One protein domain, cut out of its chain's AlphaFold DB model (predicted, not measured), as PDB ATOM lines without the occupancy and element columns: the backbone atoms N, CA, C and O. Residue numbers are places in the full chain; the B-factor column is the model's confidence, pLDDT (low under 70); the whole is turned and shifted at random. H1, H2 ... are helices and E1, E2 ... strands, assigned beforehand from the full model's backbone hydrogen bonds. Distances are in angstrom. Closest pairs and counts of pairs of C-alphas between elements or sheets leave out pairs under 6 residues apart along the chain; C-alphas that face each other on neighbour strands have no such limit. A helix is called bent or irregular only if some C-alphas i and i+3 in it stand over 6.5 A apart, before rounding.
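This is residues 542 to 641 of the 864 residues of the protein "Diacylglycerol kinase" of Cimex lectularius (UniProt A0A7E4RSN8). A strongly twisted sheet of four strands runs through the middle; the long helix H3 crosses one face, while short H2 and H5 pack on parts of the other. H1 sits at the end of the sheet where E1 finishes, H4 packs on the beginning of H3, and residues 594 to 600 stick out. The printed part has 100 residues, with five named helices and four named strands in the order E1, H1, H2, E2, H3, E3, H4, H5, E4. The sheet is mixed, in the order E2, E1, E4, E3, and the class is mixed, helices and strands. The whole is compact, with a radius of gyration of the C-alphas of 12.8 A and spans of 34 by 31 by 25 A.

E1, residues 542 to 549, begins at C-alpha 542 (237.423, 292.855, 246.477) and is 23.3 A long. E2, residues 568 to 575, is 19.6 A long; E4, residues 635 to 640, is 16.1 A long and ends at C-alpha 640 (235.664, 288.399, 267.908); E3, residues 604 to 608, is 13.3 A long. H3, residues 581 to 595, is 20.9 A long and begins at C-alpha 581 (232.373, 281.060, 253.897). The shorter helices are H1, residues 550 to 555, H2, residues 560 to 566, H4, residues 620 to 625, and H5, residues 628 to 631. H4 is irregular: C-alphas 621 and 624 are 7.5 A apart.

E1 and E4 are parallel, with N 546 and O 636 2.9 A apart, within hydrogen-bond range. E2 is antiparallel to E1, with N 545 and O 571 at 2.9 A, and E3 is antiparallel to E4, with N 639 and O 605 at 2.8 A. H3 is on the sheet at a height of 7.5 A, over E1, and runs across the strands at 80 degrees to E1 on the local plane. E2, H3 and E3 form a split strand-helix-strand unit, two strands of one sheet that follow each other among the strands, with a helix between them along the chain and E1 and E4 between them in the sheet, and its crossover is right-handed. H2, at a height of 8.8 A, and H5, at 6.7 A, are on the opposite face from H3. H1 only grazes the sheet with residues 550 to 553. H1 and H2 only just touch, with 3 pairs of C-alphas within 8 A, the closest those of Tyr 553 and Leu 563 at 6.7 A. H3 touches H4 with residues 581 to 583 alone; the closest C-alphas, of Leu 581 and Glu 623, are 4.9 A apart. H2 and H3 are apart. In H1, H2 and H3 every O i to N i+4 pair is within hydrogen-bond range; in H4 0 of 2 are, against 2 of 3 O i to N i+3 pairs, and H5 is too short for an O i to N i+4 pair.

The C-alphas farthest apart, of Pro 597 and Glu 613, are 36.1 A apart, and the printed part has no cut. The link from E3 to H4, 11 residues, is long; in it residues 616 to 617 pair antiparallel with residues 607 to 608 of E3. Mean pLDDT of the printed part is 79.9, and 15 residues are under 70, among them residues 595 to 602 and 611 to 613.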
ATOM      1  N   ASN A 542     236.617 292.280 245.406       82.38
ATOM      2  CA  ASN A 542     237.423 292.855 246.477       82.38
ATOM      3  C   ASN A 542     236.506 293.356 247.606       82.38
ATOM      4  O   ASN A 542     235.795 294.344 247.427       82.38
ATOM      5  N   ILE A 543     236.517 292.683 248.760       84.69
ATOM      6  CA  ILE A 543     235.690 293.027 249.922       84.69
ATOM      7  C   ILE A 543     236.527 293.573 251.084       84.69
ATOM      8  O   ILE A 543     237.586 293.040 251.418       84.69
ATOM      9  N   GLY A 544     236.039 294.630 251.738       86.38
ATOM     10  CA  GLY A 544     236.580 295.083 253.020       86.38
ATOM     11  C   GLY A 544     236.112 294.174 254.156       86.38
ATOM     12  O   GLY A 544     234.911 293.952 254.298       86.38
ATOM     13  N   VAL A 545     237.034 293.659 254.970       88.94
ATOM     14  CA  VAL A 545     236.714 292.860 256.165       88.94
ATOM     15  C   VAL A 545     236.851 293.735 257.407       88.94
ATOM     16  O   VAL A 545     237.890 294.358 257.625       88.94
ATOM     17  N   GLN A 546     235.808 293.770 258.233       90.44
ATOM     18  CA  GLN A 546     235.747 294.568 259.456       90.44
ATOM     19  C   GLN A 546     235.443 293.685 260.674       90.44
ATOM     20  O   GLN A 546     234.678 292.724 260.590       90.44
ATOM     21  N   LYS A 547     236.053 294.008 261.815       89.06
ATOM     22  CA  LYS A 547     236.000 293.240 263.063       89.06
ATOM     23  C   LYS A 547     235.228 294.001 264.134       89.06
ATOM     24  O   LYS A 547     235.598 295.118 264.477       89.06
ATOM     25  N   ILE A 548     234.200 293.372 264.689       88.88
ATOM     26  CA  ILE A 548     233.416 293.871 265.826       88.88
ATOM     27  C   ILE A 548     233.811 293.065 267.074       88.88
ATOM     28  O   ILE A 548     234.098 291.866 266.971       88.88
ATOM     29  N   ASN A 549     233.851 293.695 268.251       85.50
ATOM     30  CA  ASN A 549     234.099 292.987 269.512       85.50
ATOM     31  C   ASN A 549     232.787 292.498 270.137       85.50
ATOM     32  O   ASN A 549     231.723 293.073 269.914       85.50
ATOM     33  N   ILE A 550     232.869 291.454 270.965       83.50
ATOM     34  CA  ILE A 550     231.694 290.881 271.634       83.50
ATOM     35  C   ILE A 550     230.934 291.892 272.508       83.50
ATOM     36  O   ILE A 550     229.711 291.908 272.458       83.50
ATOM     37  N   ALA A 551     231.640 292.779 273.221       80.69
ATOM     38  CA  ALA A 551     231.023 293.814 274.054       80.69
ATOM     39  C   ALA A 551     230.183 294.800 273.223       80.69
ATOM     40  O   ALA A 551     229.002 294.982 273.502       80.69
ATOM     41  N   ASP A 552     230.761 295.350 272.149       82.81
ATOM     42  CA  ASP A 552     230.062 296.272 271.243       82.81
ATOM     43  C   ASP A 552     228.833 295.590 270.612       82.81
ATOM     44  O   ASP A 552     227.757 296.177 270.525       82.81
ATOM     45  N   TYR A 553     228.970 294.319 270.212       83.06
ATOM     46  CA  TYR A 553     227.883 293.518 269.642       83.06
ATOM     47  C   TYR A 553     226.723 293.278 270.621       83.06
ATOM     48  O   TYR A 553     225.564 293.294 270.206       83.06
ATOM     49  N   GLU A 554     227.019 293.025 271.897       81.62
ATOM     50  CA  GLU A 554     226.012 292.778 272.935       81.62
ATOM     51  C   GLU A 554     225.320 294.073 273.391       81.62
ATOM     52  O   GLU A 554     224.115 294.059 273.638       81.62
ATOM     53  N   GLU A 555     226.039 295.199 273.430       78.19
ATOM     54  CA  GLU A 555     225.492 296.512 273.797       78.19
ATOM     55  C   GLU A 555     224.635 297.127 272.673       78.19
ATOM     56  O   GLU A 555     223.530 297.615 272.923       78.19
ATOM     57  N   TYR A 556     225.095 297.050 271.419       78.25
ATOM     58  CA  TYR A 556     224.473 297.721 270.267       78.25
ATOM     59  C   TYR A 556     223.747 296.763 269.306       78.25
ATOM     60  O   TYR A 556     223.550 297.088 268.136       78.25
ATOM     61  N   GLN A 557     223.281 295.595 269.771       69.44
ATOM     62  CA  GLN A 557     222.641 294.570 268.921       69.44
ATOM     63  C   GLN A 557     221.435 295.085 268.094       69.44
ATOM     64  O   GLN A 557     221.092 294.512 267.055       69.44
ATOM     65  N   CYS A 558     220.779 296.156 268.551       63.47
ATOM     66  CA  CYS A 558     219.654 296.809 267.872       63.47
ATOM     67  C   CYS A 558     220.044 298.047 267.034       63.47
ATOM     68  O   CYS A 558     219.210 298.510 266.260       63.47
ATOM     69  N   ASP A 559     221.270 298.572 267.156       76.88
ATOM     70  CA  ASP A 559     221.776 299.722 266.387       76.88
ATOM     71  C   ASP A 559     222.954 299.287 265.503       76.88
ATOM     72  O   ASP A 559     224.136 299.395 265.846       76.88
ATOM     73  N   THR A 560     222.618 298.781 264.316       77.44
ATOM     74  CA  THR A 560     223.620 298.304 263.359       77.44
ATOM     75  C   THR A 560     224.458 299.421 262.742       77.44
ATOM     76  O   THR A 560     225.549 299.138 262.253       77.44
ATOM     77  N   GLU A 561     224.034 300.687 262.801       82.81
ATOM     78  CA  GLU A 561     224.864 301.817 262.364       82.81
ATOM     79  C   GLU A 561     225.938 302.165 263.400       82.81
ATOM     80  O   GLU A 561     227.044 302.565 263.024       82.81
ATOM     81  N   HIS A 562     225.665 301.964 264.693       81.88
ATOM     82  CA  HIS A 562     226.694 302.044 265.731       81.88
ATOM     83  C   HIS A 562     227.712 300.906 265.596       81.88
ATOM     84  O   HIS A 562     228.917 301.164 265.587       81.88
ATOM     85  N   LEU A 563     227.247 299.669 265.379       83.81
ATOM     86  CA  LEU A 563     228.121 298.507 265.165       83.81
ATOM     87  C   LEU A 563     229.077 298.691 263.979       83.81
ATOM     88  O   LEU A 563     230.257 298.369 264.091       83.81
ATOM     89  N   LYS A 564     228.604 299.257 262.859       85.12
ATOM     90  CA  LYS A 564     229.455 299.580 261.697       85.12
ATOM     91  C   LYS A 564     230.526 300.627 262.016       85.12
ATOM     92  O   LYS A 564     231.621 300.551 261.475       85.12
ATOM     93  N   LYS A 565     230.230 301.602 262.883       84.88
ATOM     94  CA  LYS A 565     231.186 302.648 263.300       84.88
ATOM     95  C   LYS A 565     232.209 302.147 264.318       84.88
ATOM     96  O   LYS A 565     233.342 302.616 264.300       84.88
ATOM     97  N   ALA A 566     231.818 301.213 265.184       84.94
ATOM     98  CA  ALA A 566     232.707 300.558 266.143       84.94
ATOM     99  C   ALA A 566     233.633 299.509 265.490       84.94
ATOM    100  O   ALA A 566     234.619 299.088 266.094       84.94
ATOM    101  N   ALA A 567     233.332 299.076 264.261       87.12
ATOM    102  CA  ALA A 567     234.064 298.016 263.587       87.12
ATOM    103  C   ALA A 567     235.484 298.439 263.153       87.12
ATOM    104  O   ALA A 567     235.706 299.465 262.509       87.12
ATOM    105  N   ILE A 568     236.463 297.589 263.461       86.31
ATOM    106  CA  ILE A 568     237.881 297.784 263.145       86.31
ATOM    107  C   ILE A 568     238.172 297.190 261.763       86.31
ATOM    108  O   ILE A 568     237.982 295.995 261.544       86.31
ATOM    109  N   ASN A 569     238.665 297.995 260.823       86.25
ATOM    110  CA  ASN A 569     239.027 297.517 259.486       86.25
ATOM    111  C   ASN A 569     240.277 296.611 259.536       86.25
ATOM    112  O   ASN A 569     241.341 297.058 259.960       86.25
ATOM    113  N   ILE A 570     240.151 295.357 259.089       82.44
ATOM    114  CA  ILE A 570     241.268 294.400 258.964       82.44
ATOM    115  C   ILE A 570     241.995 294.573 257.624       82.44
ATOM    116  O   ILE A 570     243.203 294.366 257.544       82.44
ATOM    117  N   GLY A 571     241.277 294.945 256.563       83.62
ATOM    118  CA  GLY A 571     241.846 295.133 255.232       83.62
ATOM    119  C   GLY A 571     240.919 294.689 254.104       83.62
ATOM    120  O   GLY A 571     239.747 294.377 254.312       83.62
ATOM    121  N   GLN A 572     241.471 294.669 252.893       87.00
ATOM    122  CA  GLN A 572     240.770 294.307 251.662       87.00
ATOM    123  C   GLN A 572     241.200 292.931 251.136       87.00
ATOM    124  O   GLN A 572     242.384 292.576 251.128       87.00
ATOM    125  N   PHE A 573     240.213 292.145 250.712       85.31
ATOM    126  CA  PHE A 573     240.357 290.744 250.345       85.31
ATOM    127  C   PHE A 573     239.701 290.494 248.992       85.31
ATOM    128  O   PHE A 573     238.490 290.610 248.848       85.31
ATOM    129  N   GLU A 574     240.514 290.105 248.017       85.56
ATOM    130  CA  GLU A 574     240.058 289.562 246.743       85.56
ATOM    131  C   GLU A 574     239.520 288.137 246.954       85.56
ATOM    132  O   GLU A 574     240.250 287.263 247.423       85.56
ATOM    133  N   VAL A 575     238.235 287.933 246.668       82.88
ATOM    134  CA  VAL A 575     237.463 286.719 246.964       82.88
ATOM    135  C   VAL A 575     236.744 286.242 245.701       82.88
ATOM    136  O   VAL A 575     236.130 287.036 244.991       82.88
ATOM    137  N   ASP A 576     236.770 284.933 245.439       80.00
ATOM    138  CA  ASP A 576     235.924 284.320 244.410       80.00
ATOM    139  C   ASP A 576     234.437 284.469 244.809       80.00
ATOM    140  O   ASP A 576     234.050 283.985 245.877       80.00
ATOM    141  N   PRO A 577     233.570 285.090 243.982       73.69
ATOM    142  CA  PRO A 577     232.135 285.218 244.263       73.69
ATOM    143  C   PRO A 577     231.404 283.881 244.448       73.69
ATOM    144  O   PRO A 577     230.262 283.860 244.910       73.69
ATOM    145  N   MET A 578     232.026 282.778 244.029       76.38
ATOM    146  CA  MET A 578     231.508 281.418 244.129       76.38
ATOM    147  C   MET A 578     232.003 280.657 245.368       76.38
ATOM    148  O   MET A 578     231.500 279.562 245.624       76.38
ATOM    149  N   ALA A 579     232.938 281.222 246.140       82.00
ATOM    150  CA  ALA A 579     233.448 280.616 247.366       82.00
ATOM    151  C   ALA A 579     232.407 280.635 248.498       82.00
ATOM    152  O   ALA A 579     231.714 281.634 248.729       82.00
ATOM    153  N   ASP A 580     232.327 279.520 249.222       87.06
ATOM    154  CA  ASP A 580     231.619 279.432 250.499       87.06
ATOM    155  C   ASP A 580     232.390 280.156 251.624       87.06
ATOM    156  O   ASP A 580     233.546 280.568 251.463       87.06
ATOM    157  N   LEU A 581     231.748 280.345 252.781       88.44
ATOM    158  CA  LEU A 581     232.373 281.060 253.897       88.44
ATOM    159  C   LEU A 581     233.559 280.302 254.522       88.44
ATOM    160  O   LEU A 581     234.452 280.944 255.073       88.44
ATOM    161  N   GLU A 582     233.627 278.974 254.406       88.50
ATOM    162  CA  GLU A 582     234.741 278.179 254.941       88.50
ATOM    163  C   GLU A 582     236.027 278.424 254.127       88.50
ATOM    164  O   GLU A 582     237.090 278.712 254.687       88.50
ATOM    165  N   GLN A 583     235.922 278.445 252.796       87.62
ATOM    166  CA  GLN A 583     237.011 278.831 251.891       87.62
ATOM    167  C   GLN A 583     237.486 280.271 252.147       87.62
ATOM    168  O   GLN A 583     238.691 280.541 252.203       87.62
ATOM    169  N   ILE A 584     236.552 281.202 252.367       88.69
ATOM    170  CA  ILE A 584     236.867 282.607 252.668       88.69
ATOM    171  C   ILE A 584     237.564 282.730 254.029       88.69
ATOM    172  O   ILE A 584     238.519 283.499 254.162       88.69
ATOM    173  N   ARG A 585     237.166 281.939 255.029       89.69
ATOM    174  CA  ARG A 585     237.831 281.888 256.339       89.69
ATOM    175  C   ARG A 585     239.280 281.432 256.214       89.69
ATOM    176  O   ARG A 585     240.152 282.023 256.855       89.69
ATOM    177  N   HIS A 586     239.560 280.426 255.386       87.06
ATOM    178  CA  HIS A 586     240.932 279.991 255.112       87.06
ATOM    179  C   HIS A 586     241.780 281.108 254.482       87.06
ATOM    180  O   HIS A 586     242.915 281.324 254.914       87.06
ATOM    181  N   LEU A 587     241.223 281.860 253.528       86.38
ATOM    182  CA  LEU A 587     241.892 283.013 252.914       86.38
ATOM    183  C   LEU A 587     242.173 284.137 253.927       86.38
ATOM    184  O   LEU A 587     243.284 284.673 253.953       86.38
ATOM    185  N   ILE A 588     241.187 284.484 254.764       86.44
ATOM    186  CA  ILE A 588     241.318 285.530 255.788       86.44
ATOM    187  C   ILE A 588     242.388 285.143 256.811       86.44
ATOM    188  O   ILE A 588     243.325 285.910 257.028       86.44
ATOM    189  N   ASN A 589     242.299 283.939 257.382       86.06
ATOM    190  CA  ASN A 589     243.250 283.468 258.389       86.06
ATOM    191  C   ASN A 589     244.682 283.405 257.835       86.06
ATOM    192  O   ASN A 589     245.588 283.909 258.485       86.06
ATOM    193  N   SER A 590     244.882 282.885 256.617       83.19
ATOM    194  CA  SER A 590     246.205 282.837 255.969       83.19
ATOM    195  C   SER A 590     246.835 284.233 255.833       83.19
ATOM    196  O   SER A 590     247.985 284.448 256.218       83.19
ATOM    197  N   LYS A 591     246.058 285.229 255.382       78.81
ATOM    198  CA  LYS A 591     246.526 286.623 255.301       78.81
ATOM    199  C   LYS A 591     246.794 287.243 256.679       78.81
ATOM    200  O   LYS A 591     247.791 287.947 256.824       78.81
ATOM    201  N   MET A 592     245.971 286.966 257.694       76.19
ATOM    202  CA  MET A 592     246.199 287.455 259.062       76.19
ATOM    203  C   MET A 592     247.449 286.828 259.706       76.19
ATOM    204  O   MET A 592     248.251 287.551 260.296       76.19
ATOM    205  N   GLU A 593     247.666 285.521 259.527       74.31
ATOM    206  CA  GLU A 593     248.861 284.797 259.993       74.31
ATOM    207  C   GLU A 593     250.144 285.354 259.342       74.31
ATOM    208  O   GLU A 593     251.148 285.547 260.029       74.31
ATOM    209  N   THR A 594     250.109 285.708 258.047       71.56
ATOM    210  CA  THR A 594     251.257 286.353 257.373       71.56
ATOM    211  C   THR A 594     251.526 287.798 257.806       71.56
ATOM    212  O   THR A 594     252.647 288.271 257.632       71.56
ATOM    213  N   GLN A 595     250.536 288.505 258.363       67.44
ATOM    214  CA  GLN A 595     250.699 289.887 258.833       67.44
ATOM    215  C   GLN A 595     251.141 289.970 260.301       67.44
ATOM    216  O   GLN A 595     251.942 290.840 260.632       67.44
ATOM    217  N   ASN A 596     250.655 289.077 261.171       65.25
ATOM    218  CA  ASN A 596     251.018 289.031 262.593       65.25
ATOM    219  C   ASN A 596     251.215 287.573 263.075       65.25
ATOM    220  O   ASN A 596     250.265 286.958 263.574       65.25
ATOM    221  N   PRO A 597     252.449 287.028 263.005       58.69
ATOM    222  CA  PRO A 597     252.744 285.630 263.359       58.69
ATOM    223  C   PRO A 597     252.567 285.269 264.842       58.69
ATOM    224  O   PRO A 597     252.568 284.094 265.195       58.69
ATOM    225  N   SER A 598     252.462 286.265 265.726       51.41
ATOM    226  CA  SER A 598     252.263 286.090 267.171       51.41
ATOM    227  C   SER A 598     250.794 285.929 267.577       51.41
ATOM    228  O   SER A 598     250.508 285.699 268.752       51.41
ATOM    229  N   THR A 599     249.857 286.051 266.635       52.38
ATOM    230  CA  THR A 599     248.424 285.924 266.917       52.38
ATOM    231  C   THR A 599     248.058 284.449 267.076       52.38
ATOM    232  O   THR A 599     248.097 283.685 266.111       52.38
ATOM    233  N   THR A 600     247.664 284.028 268.281       48.97
ATOM    234  CA  THR A 600     246.928 282.765 268.459       48.97
ATOM    235  C   THR A 600     245.705 282.752 267.543       48.97
ATOM    236  O   THR A 600     245.135 283.811 267.296       48.97
ATOM    237  N   LYS A 601     245.289 281.573 267.046       55.69
ATOM    238  CA  LYS A 601     244.089 281.410 266.200       55.69
ATOM    239  C   LYS A 601     242.840 281.931 266.918       55.69
ATOM    240  O   LYS A 601     242.150 281.169 267.587       55.69
ATOM    241  N   SER A 602     242.578 283.225 266.771       58.38
ATOM    242  CA  SER A 602     241.490 283.917 267.447       58.38
ATOM    243  C   SER A 602     240.171 283.357 266.945       58.38
ATOM    244  O   SER A 602     239.930 283.341 265.735       58.38
ATOM    245  N   GLU A 603     239.334 282.873 267.855       73.62
ATOM    246  CA  GLU A 603     238.047 282.300 267.490       73.62
ATOM    247  C   GLU A 603     237.059 283.431 267.174       73.62
ATOM    248  O   GLU A 603     236.708 284.248 268.027       73.62
ATOM    249  N   TRP A 604     236.655 283.511 265.906       85.56
ATOM    250  CA  TRP A 604     235.739 284.524 265.388       85.56
ATOM    251  C   TRP A 604     234.662 283.876 264.520       85.56
ATOM    252  O   TRP A 604     234.939 282.884 263.844       85.56
ATOM    253  N   CYS A 605     233.450 284.434 264.496       87.00
ATOM    254  CA  CYS A 605     232.353 283.986 263.625       87.00
ATOM    255  C   CYS A 605     231.916 285.081 262.642       87.00
ATOM    256  O   CYS A 605     232.211 286.262 262.835       87.00
ATOM    257  N   TYR A 606     231.240 284.686 261.565       89.94
ATOM    258  CA  TYR A 606     230.682 285.626 260.594       89.94
ATOM    259  C   TYR A 606     229.391 286.268 261.105       89.94
ATOM    260  O   TYR A 606     228.600 285.624 261.799       89.94
ATOM    261  N   LEU A 607     229.160 287.520 260.708       86.88
ATOM    262  CA  LEU A 607     227.905 288.230 260.929       86.88
ATOM    263  C   LEU A 607     227.145 288.408 259.608       86.88
ATOM    264  O   LEU A 607     227.659 288.995 258.658       86.88
ATOM    265  N   ASP A 608     225.902 287.928 259.562       84.12
ATOM    266  CA  ASP A 608     224.945 288.242 258.502       84.12
ATOM    267  C   ASP A 608     224.369 289.640 258.725       84.12
ATOM    268  O   ASP A 608     223.666 289.880 259.708       84.12
ATOM    269  N   THR A 609     224.672 290.554 257.800       80.81
ATOM    270  CA  THR A 609     224.192 291.944 257.805       80.81
ATOM    271  C   THR A 609     223.172 292.215 256.693       80.81
ATOM    272  O   THR A 609     222.886 293.370 256.379       80.81
ATOM    273  N   CYS A 610     222.687 291.165 256.021       73.81
ATOM    274  CA  CYS A 610     221.950 291.244 254.758       73.81
ATOM    275  C   CYS A 610     220.612 290.491 254.758       73.81
ATOM    276  O   CYS A 610     219.844 290.632 253.800       73.81
ATOM    277  N   THR A 611     220.344 289.631 255.742       69.88
ATOM    278  CA  THR A 611     219.072 288.892 255.844       69.88
ATOM    279  C   THR A 611     218.051 289.603 256.735       69.88
ATOM    280  O   THR A 611     216.861 289.515 256.456       69.88
ATOM    281  N   ALA A 612     218.474 290.348 257.757       66.44
ATOM    282  CA  ALA A 612     217.577 291.056 258.674       66.44
ATOM    283  C   ALA A 612     218.218 292.354 259.202       66.44
ATOM    284  O   ALA A 612     219.369 292.651 258.897       66.44
ATOM    285  N   GLU A 613     217.456 293.153 259.959       63.97
ATOM    286  CA  GLU A 613     217.887 294.484 260.430       63.97
ATOM    287  C   GLU A 613     218.960 294.450 261.523       63.97
ATOM    288  O   GLU A 613     219.754 295.383 261.629       63.97
ATOM    289  N   LYS A 614     218.977 293.382 262.326       72.75
ATOM    290  CA  LYS A 614     220.022 293.096 263.317       72.75
ATOM    291  C   LYS A 614     221.086 292.212 262.676       72.75
ATOM    292  O   LYS A 614     220.780 291.444 261.767       72.75
ATOM    293  N   PHE A 615     222.320 292.288 263.163       80.94
ATOM    294  CA  PHE A 615     223.367 291.360 262.738       80.94
ATOM    295  C   PHE A 615     223.142 289.991 263.396       80.94
ATOM    296  O   PHE A 615     222.838 289.922 264.586       80.94
ATOM    297  N   PHE A 616     223.289 288.906 262.631       79.19
ATOM    298  CA  PHE A 616     223.125 287.535 263.131       79.19
ATOM    299  C   PHE A 616     224.436 286.759 263.045       79.19
ATOM    300  O   PHE A 616     225.080 286.746 261.998       79.19
ATOM    301  N   LYS A 617     224.819 286.079 264.131       83.31
ATOM    302  CA  LYS A 617     225.974 285.170 264.139       83.31
ATOM    303  C   LYS A 617     225.661 283.948 263.268       83.31
ATOM    304  O   LYS A 617     224.651 283.287 263.499       83.31
ATOM    305  N   ILE A 618     226.530 283.644 262.309       82.50
ATOM    306  CA  ILE A 618     226.513 282.372 261.576       82.50
ATOM    307  C   ILE A 618     227.250 281.326 262.415       82.50
ATOM    308  O   ILE A 618     228.356 281.584 262.898       82.50
ATOM    309  N   ASP A 619     226.638 280.155 262.603       81.44
ATOM    310  CA  ASP A 619     227.300 279.023 263.253       81.44
ATOM    311  C   ASP A 619     228.406 278.483 262.334       81.44
ATOM    312  O   ASP A 619     228.211 278.315 261.128       81.44
ATOM    313  N   ARG A 620     229.563 278.166 262.914       81.44
ATOM    314  CA  ARG A 620     230.701 277.569 262.211       81.44
ATOM    315  C   ARG A 620     230.321 276.291 261.459       81.44
ATOM    316  O   ARG A 620     230.840 276.048 260.374       81.44
ATOM    317  N   ALA A 621     229.393 275.498 261.995       78.56
ATOM    318  CA  ALA A 621     228.881 274.299 261.337       78.56
ATOM    319  C   ALA A 621     228.095 274.595 260.045       78.56
ATOM    320  O   ALA A 621     227.909 273.690 259.235       78.56
ATOM    321  N   GLN A 622     227.644 275.835 259.829       79.88
ATOM    322  CA  GLN A 622     226.861 276.251 258.662       79.88
ATOM    323  C   GLN A 622     227.695 276.939 257.567       79.88
ATOM    324  O   GLN A 622     227.184 277.128 256.466       79.88
ATOM    325  N   GLU A 623     228.959 277.302 257.813       85.56
ATOM    326  CA  GLU A 623     229.751 278.159 256.906       85.56
ATOM    327  C   GLU A 623     229.889 277.610 255.476       85.56
ATOM    328  O   GLU A 623     229.741 278.364 254.515       85.56
ATOM    329  N   HIS A 624     230.046 276.293 255.324       83.31
ATOM    330  CA  HIS A 624     230.091 275.600 254.028       83.31
ATOM    331  C   HIS A 624     228.784 275.697 253.204       83.31
ATOM    332  O   HIS A 624     228.759 275.346 252.026       83.31
ATOM    333  N   SER A 625     227.671 276.110 253.822       80.69
ATOM    334  CA  SER A 625     226.342 276.233 253.195       80.69
ATOM    335  C   SER A 625     225.963 277.678 252.832       80.69
ATOM    336  O   SER A 625     224.905 277.905 252.237       80.69
ATOM    337  N   TYR A 626     226.796 278.657 253.197       85.12
ATOM    338  CA  TYR A 626     226.563 280.088 252.988       85.12
ATOM    339  C   TYR A 626     227.633 280.676 252.062       85.12
ATOM    340  O   TYR A 626     228.773 280.218 252.033       85.12
ATOM    341  N   TYR A 627     227.268 281.725 251.324       85.50
ATOM    342  CA  TYR A 627     228.159 282.427 250.396       85.50
ATOM    343  C   TYR A 627     228.335 283.893 250.802       85.50
ATOM    344  O   TYR A 627     227.474 284.481 251.457       85.50
ATOM    345  N   ILE A 628     229.416 284.530 250.346       82.69
ATOM    346  CA  ILE A 628     229.704 285.951 250.618       82.69
ATOM    347  C   ILE A 628     228.528 286.889 250.287       82.69
ATOM    348  O   ILE A 628     228.209 287.794 251.058       82.69
ATOM    349  N   THR A 629     227.820 286.625 249.183       78.38
ATOM    350  CA  THR A 629     226.649 287.398 248.737       78.38
ATOM    351  C   THR A 629     225.451 287.300 249.680       78.38
ATOM    352  O   THR A 629     224.585 288.185 249.664       78.38
ATOM    353  N   ASP A 630     225.385 286.236 250.485       79.81
ATOM    354  CA  ASP A 630     224.312 286.030 251.450       79.81
ATOM    355  C   ASP A 630     224.453 286.993 252.619       79.81
ATOM    356  O   ASP A 630     223.467 287.638 252.967       79.81
ATOM    357  N   ILE A 631     225.660 287.139 253.169       82.44
ATOM    358  CA  ILE A 631     225.884 287.853 254.431       82.44
ATOM    359  C   ILE A 631     226.382 289.295 254.272       82.44
ATOM    360  O   ILE A 631     226.091 290.115 255.139       82.44
ATOM    361  N   ALA A 632     227.051 289.635 253.163       79.50
ATOM    362  CA  ALA A 632     227.661 290.951 252.950       79.50
ATOM    363  C   ALA A 632     227.092 291.704 251.732       79.50
ATOM    364  O   ALA A 632     226.703 291.101 250.728       79.50
ATOM    365  N   SER A 633     227.036 293.038 251.810       69.56
ATOM    366  CA  SER A 633     226.751 293.937 250.676       69.56
ATOM    367  C   SER A 633     228.022 294.633 250.194       69.56
ATOM    368  O   SER A 633     228.423 294.429 249.054       69.56
ATOM    369  N   ASP A 634     228.660 295.388 251.089       74.44
ATOM    370  CA  ASP A 634     229.775 296.299 250.782       74.44
ATOM    371  C   ASP A 634     231.015 296.004 251.647       74.44
ATOM    372  O   ASP A 634     232.146 296.350 251.311       74.44
ATOM    373  N   SER A 635     230.815 295.361 252.799       84.81
ATOM    374  CA  SER A 635     231.868 294.908 253.708       84.81
ATOM    375  C   SER A 635     231.407 293.664 254.460       84.81
ATOM    376  O   SER A 635     230.212 293.471 254.690       84.81
ATOM    377  N   LEU A 636     232.367 292.817 254.816       89.12
ATOM    378  CA  LEU A 636     232.177 291.562 255.530       89.12
ATOM    379  C   LEU A 636     232.504 291.768 257.006       89.12
ATOM    380  O   LEU A 636     233.617 292.174 257.337       89.12
ATOM    381  N   TYR A 637     231.551 291.475 257.886       89.31
ATOM    382  CA  TYR A 637     231.709 291.678 259.323       89.31
ATOM    383  C   TYR A 637     232.009 290.352 260.022       89.31
ATOM    384  O   TYR A 637     231.310 289.355 259.822       89.31
ATOM    385  N   ILE A 638     233.049 290.350 260.855       90.50
ATOM    386  CA  ILE A 638     233.409 289.228 261.726       90.50
ATOM    387  C   ILE A 638     233.331 289.656 263.191       90.50
ATOM    388  O   ILE A 638     233.701 290.776 263.546       90.50
ATOM    389  N   LEU A 639     232.860 288.757 264.049       87.06
ATOM    390  CA  LEU A 639     232.756 288.971 265.486       87.06
ATOM    391  C   LEU A 639     233.906 288.270 266.207       87.06
ATOM    392  O   LEU A 639     234.070 287.061 266.057       87.06
ATOM    393  N   ASN A 640     234.670 289.002 267.018       82.69
ATOM    394  CA  ASN A 640     235.664 288.399 267.908       82.69
ATOM    395  C   ASN A 640     234.967 287.750 269.108       82.69
ATOM    396  O   ASN A 640     234.324 288.462 269.878       82.69
ATOM    397  N   CYS A 641     235.129 286.440 269.305       68.62
ATOM    398  CA  CYS A 641     234.561 285.743 270.463       68.62
ATOM    399  C   CYS A 641     235.518 285.693 271.667       68.62
ATOM    400  O   CYS A 641     235.125 285.231 272.736       68.62
TER     401      CYS A 641